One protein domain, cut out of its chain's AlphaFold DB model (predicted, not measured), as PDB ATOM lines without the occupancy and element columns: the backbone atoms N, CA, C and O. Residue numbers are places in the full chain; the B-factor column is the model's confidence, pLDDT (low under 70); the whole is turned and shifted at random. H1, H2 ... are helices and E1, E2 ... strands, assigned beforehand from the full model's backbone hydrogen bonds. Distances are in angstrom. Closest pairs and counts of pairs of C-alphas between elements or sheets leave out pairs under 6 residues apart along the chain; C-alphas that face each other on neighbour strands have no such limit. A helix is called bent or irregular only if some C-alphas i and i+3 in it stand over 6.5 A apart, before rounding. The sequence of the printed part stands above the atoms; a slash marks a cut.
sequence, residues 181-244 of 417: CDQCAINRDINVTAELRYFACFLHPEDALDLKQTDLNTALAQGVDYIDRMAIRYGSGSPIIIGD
ATOM      1  N   CYS A 181      -1.871  11.258 -45.944       82.50
ATOM      2  CA  CYS A 181      -3.328  11.216 -46.008       82.50
ATOM      3  C   CYS A 181      -3.837  11.008 -47.441       82.50
ATOM      4  O   CYS A 181      -4.879  10.376 -47.611       82.50
ATOM      5  N   ASP A 182      -3.094  11.454 -48.455       78.69
ATOM      6  CA  ASP A 182      -3.356  11.191 -49.877       78.69
ATOM      7  C   ASP A 182      -3.322   9.694 -50.233       78.69
ATOM      8  O   ASP A 182      -4.099   9.222 -51.060       78.69
ATOM      9  N   GLN A 183      -2.491   8.913 -49.542       83.19
ATOM     10  CA  GLN A 183      -2.408   7.462 -49.700       83.19
ATOM     11  C   GLN A 183      -3.407   6.699 -48.812       83.19
ATOM     12  O   GLN A 183      -3.504   5.467 -48.893       83.19
ATOM     13  N   CYS A 184      -4.164   7.384 -47.951       87.56
ATOM     14  CA  CYS A 184      -5.033   6.741 -46.964       87.56
ATOM     15  C   CYS A 184      -6.205   5.994 -47.616       87.56
ATOM     16  O   CYS A 184      -6.536   4.892 -47.181       87.56
ATOM     17  N   ALA A 185      -6.786   6.525 -48.696       84.00
ATOM     18  CA  ALA A 185      -7.905   5.890 -49.400       84.00
ATOM     19  C   ALA A 185      -7.572   4.469 -49.899       84.00
ATOM     20  O   ALA A 185      -8.435   3.595 -49.895       84.00
ATOM     21  N   ILE A 186      -6.309   4.233 -50.267       83.75
ATOM     22  CA  ILE A 186      -5.811   2.948 -50.774       83.75
ATOM     23  C   ILE A 186      -5.380   2.024 -49.624       83.75
ATOM     24  O   ILE A 186      -5.498   0.803 -49.721       83.75
ATOM     25  N   ASN A 187      -4.856   2.593 -48.532       83.75
ATOM     26  CA  ASN A 187      -4.158   1.839 -47.487       83.75
ATOM     27  C   ASN A 187      -4.948   1.656 -46.179       83.75
ATOM     28  O   ASN A 187      -4.468   0.956 -45.277       83.75
ATOM     29  N   ARG A 188      -6.117   2.294 -46.036       86.50
ATOM     30  CA  ARG A 188      -6.969   2.167 -44.847       86.50
ATOM     31  C   ARG A 188      -7.847   0.921 -44.904       86.50
ATOM     32  O   ARG A 188      -8.364   0.547 -45.952       86.50
ATOM     33  N   ASP A 189      -8.072   0.344 -43.733       89.38
ATOM     34  CA  ASP A 189      -9.136  -0.632 -43.520       89.38
ATOM     35  C   ASP A 189     -10.442   0.109 -43.161       89.38
ATOM     36  O   ASP A 189     -10.408   1.244 -42.674       89.38
ATOM     37  N   ILE A 190     -11.600  -0.523 -43.375       91.06
ATOM     38  CA  ILE A 190     -12.883  -0.054 -42.825       91.06
ATOM     39  C   ILE A 190     -12.948  -0.491 -41.361       91.06
ATOM     40  O   ILE A 190     -12.836  -1.682 -41.070       91.06
ATOM     41  N   ASN A 191     -13.149   0.458 -40.446       92.06
ATOM     42  CA  ASN A 191     -13.143   0.190 -39.009       92.06
ATOM     43  C   ASN A 191     -14.513   0.466 -38.409       92.06
ATOM     44  O   ASN A 191     -15.011   1.590 -38.472       92.06
ATOM     45  N   VAL A 192     -15.100  -0.572 -37.819       93.56
ATOM     46  CA  VAL A 192     -16.380  -0.512 -37.116       93.56
ATOM     47  C   VAL A 192     -16.189  -1.096 -35.722       93.56
ATOM     48  O   VAL A 192     -15.554  -2.141 -35.577       93.56
ATOM     49  N   THR A 193     -16.710  -0.423 -34.698       92.88
ATOM     50  CA  THR A 193     -16.606  -0.879 -33.304       92.88
ATOM     51  C   THR A 193     -17.819  -1.696 -32.865       92.88
ATOM     52  O   THR A 193     -18.848  -1.732 -33.543       92.88
ATOM     53  N   ALA A 194     -17.714  -2.345 -31.701       93.00
ATOM     54  CA  ALA A 194     -18.802  -3.125 -31.109       93.00
ATOM     55  C   ALA A 194     -20.040  -2.269 -30.786       93.00
ATOM     56  O   ALA A 194     -21.165  -2.764 -30.801       93.00
ATOM     57  N   GLU A 195     -19.856  -0.967 -30.555       94.00
ATOM     58  CA  GLU A 195     -20.931  -0.002 -30.314       94.00
ATOM     59  C   GLU A 195     -21.652   0.429 -31.599       94.00
ATOM     60  O   GLU A 195     -22.571   1.248 -31.521       94.00
ATOM     61  N   LEU A 196     -21.266  -0.139 -32.751       94.94
ATOM     62  CA  LEU A 196     -21.734   0.207 -34.093       94.94
ATOM     63  C   LEU A 196     -21.332   1.626 -34.514       94.94
ATOM     64  O   LEU A 196     -22.125   2.352 -35.105       94.94
ATOM     65  N   ARG A 197     -20.089   2.028 -34.233       95.94
ATOM     66  CA  ARG A 197     -19.524   3.286 -34.741       95.94
ATOM     67  C   ARG A 197     -18.523   3.026 -35.858       95.94
ATOM     68  O   ARG A 197     -17.662   2.161 -35.713       95.94
ATOM     69  N   TYR A 198     -18.627   3.776 -36.950       96.38
ATOM     70  CA  TYR A 198     -17.700   3.735 -38.080       96.38
ATOM     71  C   TYR A 198     -16.672   4.869 -37.991       96.38
ATOM     72  O   TYR A 198     -17.035   6.037 -37.851       96.38
ATOM     73  N   PHE A 199     -15.390   4.522 -38.113       94.69
ATOM     74  CA  PHE A 199     -14.266   5.456 -38.029       94.69
ATOM     75  C   PHE A 199     -13.593   5.592 -39.395       94.69
ATOM     76  O   PHE A 199     -12.856   4.703 -39.833       94.69
ATOM     77  N   ALA A 200     -13.820   6.727 -40.061       92.50
ATOM     78  CA  ALA A 200     -13.173   7.041 -41.336       92.50
ATOM     79  C   ALA A 200     -11.668   7.328 -41.177       92.50
ATOM     80  O   ALA A 200     -10.887   7.032 -42.087       92.50
ATOM     81  N   CYS A 201     -11.268   7.866 -40.019       90.19
ATOM     82  CA  CYS A 201      -9.889   8.129 -39.623       90.19
ATOM     83  C   CYS A 201      -9.690   7.794 -38.138       90.19
ATOM     84  O   CYS A 201     -10.428   8.278 -37.286       90.19
ATOM     85  N   PHE A 202      -8.668   6.998 -37.815       85.94
ATOM     86  CA  PHE A 202      -8.346   6.642 -36.425       85.94
ATOM     87  C   PHE A 202      -7.830   7.809 -35.579       85.94
ATOM     88  O   PHE A 202      -7.854   7.715 -34.357       85.94
ATOM     89  N   LEU A 203      -7.326   8.865 -36.219       85.38
ATOM     90  CA  LEU A 203      -6.764  10.024 -35.526       85.38
ATOM     91  C   LEU A 203      -7.828  11.046 -35.116       85.38
ATOM     92  O   LEU A 203      -7.508  11.943 -34.353       85.38
ATOM     93  N   HIS A 204      -9.060  10.891 -35.609       85.25
ATOM     94  CA  HIS A 204     -10.192  11.775 -35.330       85.25
ATOM     95  C   HIS A 204     -11.407  10.955 -34.876       85.25
ATOM     96  O   HIS A 204     -12.397  10.834 -35.604       85.25
ATOM     97  N   PRO A 205     -11.321  10.279 -33.714       87.75
ATOM     98  CA  PRO A 205     -12.412   9.456 -33.199       87.75
ATOM     99  C   PRO A 205     -13.693  10.246 -32.888       87.75
ATOM    100  O   PRO A 205     -14.781   9.669 -32.886       87.75
ATOM    101  N   GLU A 206     -13.576  11.549 -32.640       88.31
ATOM    102  CA  GLU A 206     -14.681  12.488 -32.455       88.31
ATOM    103  C   GLU A 206     -15.620  12.545 -33.669       88.31
ATOM    104  O   GLU A 206     -16.833  12.670 -33.493       88.31
ATOM    105  N   ASP A 207     -15.085  12.328 -34.874       89.75
ATOM    106  CA  ASP A 207     -15.820  12.381 -36.142       89.75
ATOM    107  C   ASP A 207     -16.438  11.028 -36.542       89.75
ATOM    108  O   ASP A 207     -16.928  10.846 -37.661       89.75
ATOM    109  N   ALA A 208     -16.413  10.037 -35.646       93.62
ATOM    110  CA  ALA A 208     -16.958   8.716 -35.926       93.62
ATOM    111  C   ALA A 208     -18.483   8.736 -36.096       93.62
ATOM    112  O   ALA A 208     -19.212   9.234 -35.232       93.62
ATOM    113  N   LEU A 209     -18.967   8.084 -37.152       94.62
ATOM    114  CA  LEU A 209     -20.383   8.020 -37.512       94.62
ATOM    115  C   LEU A 209     -21.104   6.908 -36.737       94.62
ATOM    116  O   LEU A 209     -20.598   5.792 -36.627       94.62
ATOM    117  N   ASP A 210     -22.294   7.202 -36.212       95.81
ATOM    118  CA  ASP A 210     -23.136   6.231 -35.503       95.81
ATOM    119  C   ASP A 210     -23.997   5.430 -36.494       95.81
ATOM    120  O   ASP A 210     -24.943   5.955 -37.089       95.81
ATOM    121  N   LEU A 211     -23.698   4.137 -36.654       96.56
ATOM    122  CA  LEU A 211     -24.422   3.247 -37.568       96.56
ATOM    123  C   LEU A 211     -25.809   2.841 -37.043       96.56
ATOM    124  O   LEU A 211     -26.549   2.140 -37.731       96.56
ATOM    125  N   LYS A 212     -26.189   3.269 -35.832       95.50
ATOM    126  CA  LYS A 212     -27.577   3.178 -35.353       95.50
ATOM    127  C   LYS A 212     -28.456   4.284 -35.934       95.50
ATOM    128  O   LYS A 212     -29.676   4.162 -35.893       95.50
ATOM    129  N   GLN A 213     -27.844   5.358 -36.438       95.12
ATOM    130  CA  GLN A 213     -28.529   6.547 -36.955       95.12
ATOM    131  C   GLN A 213     -28.373   6.700 -38.471       95.12
ATOM    132  O   GLN A 213     -29.265   7.235 -39.124       95.12
ATOM    133  N   THR A 214     -27.274   6.192 -39.030       93.50
ATOM    134  CA  THR A 214     -26.953   6.264 -40.459       93.50
ATOM    135  C   THR A 214     -26.689   4.862 -40.995       93.50
ATOM    136  O   THR A 214     -25.991   4.074 -40.360       93.50
ATOM    137  N   ASP A 215     -27.217   4.527 -42.172       94.69
ATOM    138  CA  ASP A 215     -26.927   3.233 -42.788       94.69
ATOM    139  C   ASP A 215     -25.452   3.121 -43.217       94.69
ATOM    140  O   ASP A 215     -24.765   4.116 -43.470       94.69
ATOM    141  N   LEU A 216     -24.959   1.884 -43.322       93.62
ATOM    142  CA  LEU A 216     -23.549   1.617 -43.601       93.62
ATOM    143  C   LEU A 216     -23.080   2.216 -44.934       93.62
ATOM    144  O   LEU A 216     -21.971   2.735 -44.990       93.62
ATOM    145  N   ASN A 217     -23.887   2.175 -45.998       95.19
ATOM    146  CA  ASN A 217     -23.449   2.667 -47.307       95.19
ATOM    147  C   ASN A 217     -23.278   4.187 -47.289       95.19
ATOM    148  O   ASN A 217     -22.262   4.697 -47.763       95.19
ATOM    149  N   THR A 218     -24.231   4.898 -46.685       96.25
ATOM    150  CA  THR A 218     -24.140   6.349 -46.495       96.25
ATOM    151  C   THR A 218     -22.943   6.717 -45.619       96.25
ATOM    152  O   THR A 218     -22.178   7.616 -45.970       96.25
ATOM    153  N   ALA A 219     -22.723   5.994 -44.517       96.00
ATOM    154  CA  ALA A 219     -21.581   6.234 -43.638       96.00
ATOM    155  C   ALA A 219     -20.239   6.014 -44.359       96.00
ATOM    156  O   ALA A 219     -19.317   6.817 -44.213       96.00
ATOM    157  N   LEU A 220     -20.133   4.968 -45.186       95.06
ATOM    158  CA  LEU A 220     -18.938   4.702 -45.988       95.06
ATOM    159  C   LEU A 220     -18.681   5.806 -47.021       95.06
ATOM    160  O   LEU A 220     -17.535   6.231 -47.155       95.06
ATOM    161  N   ALA A 221     -19.717   6.300 -47.705       94.81
ATOM    162  CA  ALA A 221     -19.588   7.412 -48.650       94.81
ATOM    163  C   ALA A 221     -19.092   8.690 -47.951       94.81
ATOM    164  O   ALA A 221     -18.093   9.274 -48.364       94.81
ATOM    165  N   GLN A 222     -19.694   9.050 -46.813       94.50
ATOM    166  CA  GLN A 222     -19.239  10.183 -45.997       94.50
ATOM    167  C   GLN A 222     -17.795  10.007 -45.507       94.50
ATOM    168  O   GLN A 222     -17.030  10.970 -45.430       94.50
ATOM    169  N   GLY A 223     -17.395   8.773 -45.195       93.00
ATOM    170  CA  GLY A 223     -16.024   8.448 -44.821       93.00
ATOM    171  C   GLY A 223     -15.017   8.559 -45.967       93.00
ATOM    172  O   GLY A 223     -13.838   8.804 -45.706       93.00
ATOM    173  N   VAL A 224     -15.430   8.357 -47.222       91.50
ATOM    174  CA  VAL A 224     -14.613   8.662 -48.412       91.50
ATOM    175  C   VAL A 224     -14.419  10.168 -48.524       91.50
ATOM    176  O   VAL A 224     -13.274  10.609 -48.462       91.50
ATOM    177  N   ASP A 225     -15.504  10.945 -48.511       91.62
ATOM    178  CA  ASP A 225     -15.431  12.412 -48.577       91.62
ATOM    179  C   ASP A 225     -14.561  12.995 -47.453       91.62
ATOM    180  O   ASP A 225     -13.843  13.980 -47.637       91.62
ATOM    181  N   TYR A 226     -14.619  12.396 -46.259       92.06
ATOM    182  CA  TYR A 226     -13.770  12.777 -45.134       92.06
ATOM    183  C   TYR A 226     -12.283  12.584 -45.445       92.06
ATOM    184  O   TYR A 226     -11.482  13.489 -45.212       92.06
ATOM    185  N   ILE A 227     -11.897  11.420 -45.972       89.38
ATOM    186  CA  ILE A 227     -10.493  11.162 -46.300       89.38
ATOM    187  C   ILE A 227     -10.020  12.003 -47.478       89.38
ATOM    188  O   ILE A 227      -8.882  12.457 -47.433       89.38
ATOM    189  N   ASP A 228     -10.879  12.320 -48.442       83.75
ATOM    190  CA  ASP A 228     -10.530  13.247 -49.520       83.75
ATOM    191  C   ASP A 228     -10.210  14.645 -48.969       83.75
ATOM    192  O   ASP A 228      -9.208  15.254 -49.347       83.75
ATOM    193  N   ARG A 229     -10.979  15.132 -47.983       85.12
ATOM    194  CA  ARG A 229     -10.648  16.384 -47.278       85.12
ATOM    195  C   ARG A 229      -9.321  16.296 -46.523       85.12
ATOM    196  O   ARG A 229      -8.547  17.251 -46.552       85.12
ATOM    197  N   MET A 230      -9.035  15.168 -45.869       80.81
ATOM    198  CA  MET A 230      -7.749  14.953 -45.190       80.81
ATOM    199  C   MET A 230      -6.580  14.904 -46.179       80.81
ATOM    200  O   MET A 230      -5.528  15.468 -45.900       80.81
ATOM    201  N   ALA A 231      -6.761  14.271 -47.338       76.00
ATOM    202  CA  ALA A 231      -5.779  14.229 -48.415       76.00
ATOM    203  C   ALA A 231      -5.499  15.628 -48.978       76.00
ATOM    204  O   ALA A 231      -4.343  15.983 -49.164       76.00
ATOM    205  N   ILE A 232      -6.533  16.454 -49.174       70.69
ATOM    206  CA  ILE A 232      -6.369  17.858 -49.582       70.69
ATOM    207  C   ILE A 232      -5.611  18.650 -48.508       70.69
ATOM    208  O   ILE A 232      -4.720  19.429 -48.832       70.69
ATOM    209  N   ARG A 233      -5.953  18.450 -47.228       74.00
ATOM    210  CA  ARG A 233      -5.360  19.195 -46.109       74.00
ATOM    211  C   ARG A 233      -3.898  18.836 -45.849       74.00
ATOM    212  O   ARG A 233      -3.107  19.730 -45.572       74.00
ATOM    213  N   TYR A 234      -3.559  17.549 -45.872       68.75
ATOM    214  CA  TYR A 234      -2.248  17.058 -45.437       68.75
ATOM    215  C   TYR A 234      -1.368  16.539 -46.580       68.75
ATOM    216  O   TYR A 234      -0.166  16.384 -46.378       68.75
ATOM    217  N   GLY A 235      -1.918  16.290 -47.772       71.38
ATOM    218  CA  GLY A 235      -1.177  15.746 -48.911       71.38
ATOM    219  C   GLY A 235      -0.451  14.449 -48.548       71.38
ATOM    220  O   GLY A 235      -1.037  13.549 -47.943       71.38
ATOM    221  N   SER A 236       0.844  14.404 -48.866       70.00
ATOM    222  CA  SER A 236       1.760  13.314 -48.506       70.00
ATOM    223  C   SER A 236       2.147  13.280 -47.019       70.00
ATOM    224  O   SER A 236       2.869  12.384 -46.592       70.00
ATOM    225  N   GLY A 237       1.708  14.254 -46.220       73.31
ATOM    226  CA  GLY A 237       1.846  14.270 -44.764       73.31
ATOM    227  C   GLY A 237       0.614  13.704 -44.055       73.31
ATOM    228  O   GLY A 237      -0.362  13.289 -44.679       73.31
ATOM    229  N   SER A 238       0.632  13.689 -42.721       75.06
ATOM    230  CA  SER A 238      -0.542  13.341 -41.912       75.06
ATOM    231  C   SER A 238      -0.479  13.976 -40.514       75.06
ATOM    232  O   SER A 238       0.561  14.522 -40.152       75.06
ATOM    233  N   PRO A 239      -1.553  13.899 -39.703       71.06
ATOM    234  CA  PRO A 239      -1.572  14.435 -38.334       71.06
ATOM    235  C   PRO A 239      -0.674  13.704 -37.313       71.06
ATOM    236  O   PRO A 239      -0.725  14.011 -36.123       71.06
ATOM    237  N   ILE A 240       0.098  12.687 -37.716       71.75
ATOM    238  CA  ILE A 240       1.054  12.030 -36.808       71.75
ATOM    239  C   ILE A 240       2.348  12.852 -36.760       71.75
ATOM    240  O   ILE A 240       2.813  13.320 -37.793       71.75
ATOM    241  N   ILE A 241       2.981  12.968 -35.585       54.78
ATOM    242  CA  ILE A 241       4.286  13.658 -35.461       54.78
ATOM    243  C   ILE A 241       5.418  12.822 -36.072       54.78
ATOM    244  O   ILE A 241       6.499  13.328 -36.347       54.78
ATOM    245  N   ILE A 242       5.164  11.546 -36.360       52.78
ATOM    246  CA  ILE A 242       6.077  10.680 -37.119       52.78
ATOM    247  C   ILE A 242       5.989  11.023 -38.616       52.78
ATOM    248  O   ILE A 242       5.672  10.185 -39.459       52.78
ATOM    249  N   GLY A 243       6.208  12.296 -38.927       48.88
ATOM    250  CA  GLY A 243       7.009  12.704 -40.068       48.88
ATOM    251  C   GLY A 243       8.465  12.832 -39.615       48.88
ATOM    252  O   GLY A 243       8.788  12.565 -38.454       48.88
ATOM    253  N   ASP A 244       9.353  13.259 -40.500       41.59
ATOM    254  CA  ASP A 244      10.761  13.529 -40.178       41.59
ATOM    255  C   ASP A 244      10.920  14.808 -39.329       41.59
ATOM    256  O   ASP A 244      11.770  15.653 -39.602       41.59
TER     257      ASP A 244
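What this domain is: This is residues 181 to 244 of the 417 residues of a protein of Thiospirillum jenense (UniProt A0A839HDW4). One long helix, H2, runs along most of the length of this domain, and the chain before it folds back along one side as loops with a very short helix, H1, and a short strand, E1. H1 packs on the later part of H2, while E1, in the middle of a small antiparallel patch with residues 191 to 192 and 209 to 210, comes near the early part of H2; the last residues lead away past the far end of H2 as a tail. The printed part has 64 residues, with the named elements in the order H1, E1, H2; under half of the residues are in these, and by them the class is mostly helix. The whole is compact, with a radius of gyration of the C-alphas of 12.1 A, and spans 39 by 19 by 17 A.

How they stand to each other: Near the beginning of the printed part, H1, residues 184 to 187, touches H2, residues 216 to 234, with 5 pairs of C-alphas within 8 A. The closest C-alphas of the two are those of Ala 185 and Ile 227, 6.6 A apart, and H2 touches H1 with residues 224 to 231 alone. E1, residues 197 to 199, follows H1 and is apart from it. E1 pairs with no named strand, but residues 198 to 199 of it pair antiparallel with residues 191 to 192, and residues 197 to 198 of it with residues 209 to 210, also antiparallel. The closest C-alphas of E1 and H2 are those of Tyr 198 and Ala 219, 7.2 A apart. In H2 every O i to N i+4 pair is within hydrogen-bond range; H1, with 4 residues, is too short for such a pair, and its one O i to N i+3 pair is within range.

Where its parts are: H1 begins with Cys 184, whose C-alpha is at (-5.033, 6.741, -46.964), and ends with Asn 187. E1 has three residues, from Arg 197, with its C-alpha at (-19.524, 3.286, -34.741), to Phe 199. H2 has 19 residues and measures 26.4 A from C-alpha 216 at (-23.549, 1.617, -43.601) to C-alpha 234 at (-2.248, 17.058, -45.437). It is not bent.

The domain as a whole: The two C-alphas farthest apart are those of Gln 213 and Asp 244, at 40.0 A, and the first and last printed C-alphas, of Cys 181 and Asp 244, are 15.4 A apart. The printed part has no cut. The link from H1 to E1, with 9 residues, is short, and the link from E1 to H2, residues 200 to 215, is long. The mean pLDDT of the printed part is 85.2, and the model's confidence is under 70 at residue 234 and at residues 241 to 244.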